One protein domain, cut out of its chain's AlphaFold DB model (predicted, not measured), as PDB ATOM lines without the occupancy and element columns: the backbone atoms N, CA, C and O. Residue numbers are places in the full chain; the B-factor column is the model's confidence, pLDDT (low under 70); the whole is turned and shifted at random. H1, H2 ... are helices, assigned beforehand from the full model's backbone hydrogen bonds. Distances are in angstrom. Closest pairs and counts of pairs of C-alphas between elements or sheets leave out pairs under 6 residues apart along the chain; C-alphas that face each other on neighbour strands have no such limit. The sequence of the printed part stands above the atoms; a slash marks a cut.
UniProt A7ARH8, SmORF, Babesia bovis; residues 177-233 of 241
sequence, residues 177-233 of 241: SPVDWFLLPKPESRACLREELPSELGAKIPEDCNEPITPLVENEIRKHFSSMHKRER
ATOM      1  N   SER A 177     -13.426  22.100  14.767       54.94
ATOM      2  CA  SER A 177     -13.639  20.827  15.442       54.94
ATOM      3  C   SER A 177     -15.137  20.712  15.727       54.94
ATOM      4  O   SER A 177     -15.698  21.607  16.361       54.94
ATOM      5  N   PRO A 178     -15.812  19.643  15.288       57.53
ATOM      6  CA  PRO A 178     -17.211  19.418  15.628       57.53
ATOM      7  C   PRO A 178     -17.390  19.434  17.133       57.53
ATOM      8  O   PRO A 178     -18.419  19.880  17.615       57.53
ATOM      9  N   VAL A 179     -16.363  19.007  17.881       68.00
ATOM     10  CA  VAL A 179     -16.337  19.120  19.336       68.00
ATOM     11  C   VAL A 179     -16.447  20.576  19.762       68.00
ATOM     12  O   VAL A 179     -17.237  20.874  20.640       68.00
ATOM     13  N   ASP A 180     -15.747  21.502  19.115       73.25
ATOM     14  CA  ASP A 180     -15.886  22.927  19.428       73.25
ATOM     15  C   ASP A 180     -17.295  23.445  19.086       73.25
ATOM     16  O   ASP A 180     -17.825  24.260  19.835       73.25
ATOM     17  N   TRP A 181     -17.951  22.918  18.041       73.00
ATOM     18  CA  TRP A 181     -19.371  23.200  17.769       73.00
ATOM     19  C   TRP A 181     -20.315  22.601  18.825       73.00
ATOM     20  O   TRP A 181     -21.244  23.270  19.277       73.00
ATOM     21  N   PHE A 182     -20.082  21.356  19.244       75.19
ATOM     22  CA  PHE A 182     -20.842  20.666  20.288       75.19
ATOM     23  C   PHE A 182     -20.710  21.352  21.650       75.19
ATOM     24  O   PHE A 182     -21.647  21.340  22.445       75.19
ATOM     25  N   LEU A 183     -19.547  21.942  21.917       82.81
ATOM     26  CA  LEU A 183     -19.257  22.680  23.140       82.81
ATOM     27  C   LEU A 183     -19.806  24.116  23.108       82.81
ATOM     28  O   LEU A 183     -19.708  24.815  24.116       82.81
ATOM     29  N   LEU A 184     -20.403  24.569  21.996       79.94
ATOM     30  CA  LEU A 184     -21.091  25.858  21.973       79.94
ATOM     31  C   LEU A 184     -22.279  25.840  22.950       79.94
ATOM     32  O   LEU A 184     -23.036  24.866  22.979       79.94
ATOM     33  N   PRO A 185     -22.515  26.937  23.691       83.94
ATOM     34  CA  PRO A 185     -23.666  27.086  24.578       83.94
ATOM     35  C   PRO A 185     -24.936  27.395  23.769       83.94
ATOM     36  O   PRO A 185     -25.551  28.449  23.913       83.94
ATOM     37  N   LYS A 186     -25.301  26.496  22.851       83.31
ATOM     38  CA  LYS A 186     -26.493  26.595  22.004       83.31
ATOM     39  C   LYS A 186     -27.397  25.386  22.231       83.31
ATOM     40  O   LYS A 186     -26.874  24.280  22.386       83.31
ATOM     41  N   PRO A 187     -28.727  25.562  22.210       79.94
ATOM     42  CA  PRO A 187     -29.664  24.477  22.491       79.94
ATOM     43  C   PRO A 187     -29.511  23.309  21.515       79.94
ATOM     44  O   PRO A 187     -29.531  22.151  21.928       79.94
ATOM     45  N   GLU A 188     -29.251  23.590  20.239       76.00
ATOM     46  CA  GLU A 188     -29.029  22.563  19.221       76.00
ATOM     47  C   GLU A 188     -27.726  21.795  19.467       76.00
ATOM     48  O   GLU A 188     -27.706  20.566  19.388       76.00
ATOM     49  N   SER A 189     -26.647  22.509  19.804       78.25
ATOM     50  CA  SER A 189     -25.354  21.913  20.157       78.25
ATOM     51  C   SER A 189     -25.469  21.028  21.395       78.25
ATOM     52  O   SER A 189     -24.976  19.903  21.389       78.25
ATOM     53  N   ARG A 190     -26.183  21.495  22.429       86.69
ATOM     54  CA  ARG A 190     -26.426  20.765  23.680       86.69
ATOM     55  C   ARG A 190     -27.215  19.483  23.478       86.69
ATOM     56  O   ARG A 190     -26.788  18.436  23.962       86.69
ATOM     57  N   ALA A 191     -28.340  19.554  22.770       83.25
ATOM     58  CA  ALA A 191     -29.169  18.387  22.491       83.25
ATOM     59  C   ALA A 191     -28.380  17.338  21.696       83.25
ATOM     60  O   ALA A 191     -28.307  16.179  22.097       83.25
ATOM     61  N   CYS A 192     -27.696  17.777  20.638       80.31
ATOM     62  CA  CYS A 192     -26.856  16.917  19.810       80.31
ATOM     63  C   CYS A 192     -25.724  16.272  20.631       80.31
ATOM     64  O   CYS A 192     -25.476  15.075  20.526       80.31
ATOM     65  N   LEU A 193     -25.067  17.044  21.503       85.00
ATOM     66  CA  LEU A 193     -24.001  16.543  22.368       85.00
ATOM     67  C   LEU A 193     -24.511  15.452  23.323       85.00
ATOM     68  O   LEU A 193     -23.847  14.434  23.485       85.00
ATOM     69  N   ARG A 194     -25.694  15.619  23.929       87.75
ATOM     70  CA  ARG A 194     -26.300  14.598  24.808       87.75
ATOM     71  C   ARG A 194     -26.643  13.310  24.061       87.75
ATOM     72  O   ARG A 194     -26.465  12.236  24.626       87.75
ATOM     73  N   GLU A 195     -27.141  13.421  22.831       83.81
ATOM     74  CA  GLU A 195     -27.521  12.270  22.001       83.81
ATOM     75  C   GLU A 195     -26.314  11.476  21.492       83.81
ATOM     76  O   GLU A 195     -26.373  10.251  21.391       83.81
ATOM     77  N   GLU A 196     -25.230  12.167  21.144       78.81
ATOM     78  CA  GLU A 196     -24.054  11.545  20.532       78.81
ATOM     79  C   GLU A 196     -23.090  10.944  21.565       78.81
ATOM     80  O   GLU A 196     -22.314  10.044  21.239       78.81
ATOM     81  N   LEU A 197     -23.138  11.393  22.822       86.56
ATOM     82  CA  LEU A 197     -22.305  10.841  23.888       86.56
ATOM     83  C   LEU A 197     -22.894   9.545  24.470       86.56
ATOM     84  O   LEU A 197     -24.110   9.365  24.522       86.56
ATOM     85  N   PRO A 198     -22.045   8.651  25.017       88.94
ATOM     86  CA  PRO A 198     -22.512   7.538  25.834       88.94
ATOM     87  C   PRO A 198     -23.400   8.047  26.969       88.94
ATOM     88  O   PRO A 198     -23.080   9.073  27.567       88.94
ATOM     89  N   SER A 199     -24.462   7.309  27.302       86.81
ATOM     90  CA  SER A 199     -25.499   7.748  28.250       86.81
ATOM     91  C   SER A 199     -24.943   8.347  29.553       86.81
ATOM     92  O   SER A 199     -25.388   9.414  29.970       86.81
ATOM     93  N   GLU A 200     -23.912   7.735  30.147       90.44
ATOM     94  CA  GLU A 200     -23.267   8.234  31.372       90.44
ATOM     95  C   GLU A 200     -22.579   9.594  31.200       90.44
ATOM     96  O   GLU A 200     -22.587  10.412  32.115       90.44
ATOM     97  N   LEU A 201     -21.971   9.845  30.038       91.81
ATOM     98  CA  LEU A 201     -21.298  11.104  29.729       91.81
ATOM     99  C   LEU A 201     -22.303  12.162  29.252       91.81
ATOM    100  O   LEU A 201     -22.202  13.317  29.657       91.81
ATOM    101  N   GLY A 202     -23.312  11.756  28.475       91.44
ATOM    102  CA  GLY A 202     -24.432  12.600  28.050       91.44
ATOM    103  C   GLY A 202     -25.249  13.141  29.230       91.44
ATOM    104  O   GLY A 202     -25.650  14.301  29.218       91.44
ATOM    105  N   ALA A 203     -25.416  12.350  30.293       91.75
ATOM    106  CA  ALA A 203     -26.103  12.777  31.514       91.75
ATOM    107  C   ALA A 203     -25.351  13.868  32.302       91.75
ATOM    108  O   ALA A 203     -25.980  14.626  33.036       91.75
ATOM    109  N   LYS A 204     -24.020  13.977  32.151       93.94
ATOM    110  CA  LYS A 204     -23.197  15.020  32.801       93.94
ATOM    111  C   LYS A 204     -23.234  16.363  32.068       93.94
ATOM    112  O   LYS A 204     -22.661  17.341  32.547       93.94
ATOM    113  N   ILE A 205     -23.831  16.409  30.881       93.06
ATOM    114  CA  ILE A 205     -24.012  17.640  30.117       93.06
ATOM    115  C   ILE A 205     -25.147  18.427  30.790       93.06
ATOM    116  O   ILE A 205     -26.169  17.831  31.106       93.06
ATOM    117  N   PRO A 206     -25.023  19.739  31.027       92.00
ATOM    118  CA  PRO A 206     -26.171  20.554  31.421       92.00
ATOM    119  C   PRO A 206     -27.237  20.643  30.321       92.00
ATOM    120  O   PRO A 206     -26.907  20.643  29.132       92.00
ATOM    121  N   GLU A 207     -28.514  20.705  30.704       88.25
ATOM    122  CA  GLU A 207     -29.611  21.017  29.768       88.25
ATOM    123  C   GLU A 207     -29.689  22.518  29.486       88.25
ATOM    124  O   GLU A 207     -29.905  22.922  28.344       88.25
ATOM    125  N   ASP A 208     -29.447  23.340  30.511       91.50
ATOM    126  CA  ASP A 208     -29.344  24.785  30.356       91.50
ATOM    127  C   ASP A 208     -28.059  25.143  29.594       91.50
ATOM    128  O   ASP A 208     -26.944  24.774  29.969       91.50
ATOM    129  N   CYS A 209     -28.217  25.886  28.501       87.81
ATOM    130  CA  CYS A 209     -27.103  26.364  27.692       87.81
ATOM    131  C   CYS A 209     -26.270  27.435  28.406       87.81
ATOM    132  O   CYS A 209     -25.107  27.611  28.057       87.81
ATOM    133  N   ASN A 210     -26.846  28.123  29.395       90.44
ATOM    134  CA  ASN A 210     -26.146  29.123  30.200       90.44
ATOM    135  C   ASN A 210     -25.230  28.485  31.251       90.44
ATOM    136  O   ASN A 210     -24.301  29.134  31.734       90.44
ATOM    137  N   GLU A 211     -25.466  27.220  31.599       92.38
ATOM    138  CA  GLU A 211     -24.592  26.485  32.500       92.38
ATOM    139  C   GLU A 211     -23.364  25.968  31.727       92.38
ATOM    140  O   GLU A 211     -23.505  25.277  30.707       92.38
ATOM    141  N   PRO A 212     -22.137  26.284  32.175       91.12
ATOM    142  CA  PRO A 212     -20.932  25.863  31.479       91.12
ATOM    143  C   PRO A 212     -20.698  24.354  31.615       91.12
ATOM    144  O   PRO A 212     -20.991  23.733  32.634       91.12
ATOM    145  N   ILE A 213     -20.094  23.750  30.590       92.50
ATOM    146  CA  ILE A 213     -19.520  22.404  30.719       92.50
ATOM    147  C   ILE A 213     -18.301  22.508  31.623       92.50
ATOM    148  O   ILE A 213     -17.422  23.336  31.393       92.50
ATOM    149  N   THR A 214     -18.223  21.661  32.647       94.31
ATOM    150  CA  THR A 214     -17.027  21.641  33.491       94.31
ATOM    151  C   THR A 214     -15.805  21.203  32.671       94.31
ATOM    152  O   THR A 214     -15.925  20.305  31.831       94.31
ATOM    153  N   PRO A 215     -14.601  21.742  32.938       91.81
ATOM    154  CA  PRO A 215     -13.397  21.371  32.186       91.81
ATOM    155  C   PRO A 215     -13.094  19.865  32.196       91.81
ATOM    156  O   PRO A 215     -12.537  19.319  31.245       91.81
ATOM    157  N   LEU A 216     -13.479  19.172  33.274       92.69
ATOM    158  CA  LEU A 216     -13.360  17.719  33.382       92.69
ATOM    159  C   LEU A 216     -14.237  17.010  32.337       92.69
ATOM    160  O   LEU A 216     -13.742  16.172  31.585       92.69
ATOM    161  N   VAL A 217     -15.521  17.370  32.275       92.19
ATOM    162  CA  VAL A 217     -16.481  16.787  31.331       92.19
ATOM    163  C   VAL A 217     -16.099  17.151  29.897       92.19
ATOM    164  O   VAL A 217     -16.116  16.285  29.029       92.19
ATOM    165  N   GLU A 218     -15.649  18.382  29.649       91.19
ATOM    166  CA  GLU A 218     -15.126  18.794  28.341       91.19
ATOM    167  C   GLU A 218     -13.960  17.910  27.878       91.19
ATOM    168  O   GLU A 218     -13.937  17.451  26.734       91.19
ATOM    169  N   ASN A 219     -13.012  17.603  28.764       88.19
ATOM    170  CA  ASN A 219     -11.905  16.707  28.436       88.19
ATOM    171  C   ASN A 219     -12.376  15.277  28.133       88.19
ATOM    172  O   ASN A 219     -11.857  14.646  27.208       88.19
ATOM    173  N   GLU A 220     -13.365  14.759  28.868       91.00
ATOM    174  CA  GLU A 220     -13.969  13.448  28.584       91.00
ATOM    175  C   GLU A 220     -14.661  13.432  27.213       91.00
ATOM    176  O   GLU A 220     -14.452  12.497  26.436       91.00
ATOM    177  N   ILE A 221     -15.396  14.493  26.872       88.75
ATOM    178  CA  ILE A 221     -16.029  14.690  25.562       88.75
ATOM    179  C   ILE A 221     -14.973  14.701  24.454       88.75
ATOM    180  O   ILE A 221     -15.055  13.934  23.493       88.75
ATOM    181  N   ARG A 222     -13.939  15.538  24.598       85.75
ATOM    182  CA  ARG A 222     -12.847  15.650  23.620       85.75
ATOM    183  C   ARG A 222     -12.142  14.311  23.424       85.75
ATOM    184  O   ARG A 222     -11.851  13.929  22.288       85.75
ATOM    185  N   LYS A 223     -11.913  13.561  24.505       84.25
ATOM    186  CA  LYS A 223     -11.341  12.209  24.455       84.25
ATOM    187  C   LYS A 223     -12.270  11.218  23.750       84.25
ATOM    188  O   LYS A 223     -11.778  10.408  22.963       84.25
ATOM    189  N   HIS A 224     -13.577  11.281  24.004       83.06
ATOM    190  CA  HIS A 224     -14.573  10.426  23.360       83.06
ATOM    191  C   HIS A 224     -14.558  10.612  21.841       83.06
ATOM    192  O   HIS A 224     -14.263   9.655  21.120       83.06
ATOM    193  N   PHE A 225     -14.744  11.844  21.363       75.38
ATOM    194  CA  PHE A 225     -14.712  12.150  19.932       75.38
ATOM    195  C   PHE A 225     -13.351  11.812  19.303       75.38
ATOM    196  O   PHE A 225     -13.297  11.154  18.264       75.38
ATOM    197  N   SER A 226     -12.241  12.096  19.998       71.38
ATOM    198  CA  SER A 226     -10.895  11.671  19.571       71.38
ATOM    199  C   SER A 226     -10.754  10.155  19.403       71.38
ATOM    200  O   SER A 226     -10.004   9.688  18.545       71.38
ATOM    201  N   SER A 227     -11.438   9.362  20.232       67.44
ATOM    202  CA  SER A 227     -11.421   7.898  20.149       67.44
ATOM    203  C   SER A 227     -12.339   7.357  19.052       67.44
ATOM    204  O   SER A 227     -11.969   6.392  18.382       67.44
ATOM    205  N   MET A 228     -13.479   8.012  18.813       64.38
ATOM    206  CA  MET A 228     -14.364   7.740  17.681       64.38
ATOM    207  C   MET A 228     -13.613   7.898  16.357       64.38
ATOM    208  O   MET A 228     -13.600   6.969  15.552       64.38
ATOM    209  N   HIS A 229     -12.846   8.985  16.202       55.59
ATOM    210  CA  HIS A 229     -11.999   9.222  15.025       55.59
ATOM    211  C   HIS A 229     -10.992   8.092  14.752       55.59
ATOM    212  O   HIS A 229     -10.631   7.838  13.604       55.59
ATOM    213  N   LYS A 230     -10.516   7.398  15.795       55.75
ATOM    214  CA  LYS A 230      -9.584   6.269  15.638       55.75
ATOM    215  C   LYS A 230     -10.280   4.984  15.193       55.75
ATOM    216  O   LYS A 230      -9.630   4.172  14.546       55.75
ATOM    217  N   ARG A 231     -11.555   4.791  15.550       51.75
ATOM    218  CA  ARG A 231     -12.352   3.611  15.168       51.75
ATOM    219  C   ARG A 231     -12.978   3.756  13.786       51.75
ATOM    220  O   ARG A 231     -13.059   2.774  13.063       51.75
ATOM    221  N   GLU A 232     -13.397   4.967  13.434       48.03
ATOM    222  CA  GLU A 232     -14.018   5.272  12.143       48.03
ATOM    223  C   GLU A 232     -13.000   5.552  11.037       48.03
ATOM    224  O   GLU A 232     -13.404   5.638   9.885       48.03
ATOM    225  N   ARG A 233     -11.690   5.652  11.339       38.72
ATOM    226  CA  ARG A 233     -10.649   5.533  10.307       38.72
ATOM    227  C   ARG A 233     -10.835   4.170   9.646       38.72
ATOM    228  O   ARG A 233     -10.501   3.161  10.272       38.72
TER     229      ARG A 233
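What this domain is: This is residues 177 to 233 of the 241 residues of the protein "SmORF" of Babesia bovis (UniProt A7ARH8). One long, straight helix, H4, runs along one side of a small group of three short helices, H1, H2 and H3, and its last turns, within residues 227 to 233, stick out past them. H1 and H3 meet H4 partway along it, H2 lies on the side of H1 and H3 away from H4, and the long loop of residues 203 to 214 leads from H3 back to the start of H4. The printed part has 57 residues with four named helices, in the order H1, H2, H3, H4, and no named strand; the class is all helix. The whole is compact, with a radius of gyration of the C-alphas of 10.7 A, yet elongated in outline, spanning 34 by 18 by 18 A.

How they stand to each other: The longest helix is H4, residues 215 to 232. It only just touches H1, residues 178 to 182, with 3 pairs of C-alphas within 8 A; the closest are those of Val 179 and Arg 222, 6.5 A apart, and H4 takes part with residues 221 to 225 alone. H4 also only just touches H3, residues 199 to 202, again with 3 pairs; the closest C-alphas, those of Leu 201 and Ile 221, are 7.6 A apart, and H4 takes part with residues 217 to 221 alone. H1 touches H2, residues 187 to 196, where the closest C-alphas, of Phe 182 and Ser 189, are 4.7 A apart. H2 and H3 touch only at the corner by their link, with the C-alphas of Arg 194 and Gly 202 closest at 4.2 A. H2 and H4 are apart, and so are H1 and H3. In H1 and H2 every O i to N i+4 pair is within hydrogen-bond range, in H4 13 of 14 are, and H3 is too short for such a pair.

Where its parts are: H4 measures 25.7 A from C-alpha 215 at (-13.397, 21.371, 32.186) to C-alpha 232 at (-14.018, 5.272, 12.143). H2 measures 14.2 A from first to last C-alpha. H1, 6.0 A long, begins at C-alpha 178 at (-17.211, 19.418, 15.628), and H3 is 5.0 A long.

The domain as a whole: The two C-alphas farthest apart, those of Asn 210 and Arg 233, are 34.5 A apart. The printed part has no cut. The links from H1 to H2 and from H2 to H3 are tight, and the link from H3 to H4, 12 residues, is long. Residues 227 to 233, of which 227 to 232 belong to H4, stand free. The mean pLDDT of the printed part is 80.8, and residues 177 to 179 and 227 to 233 are under 70.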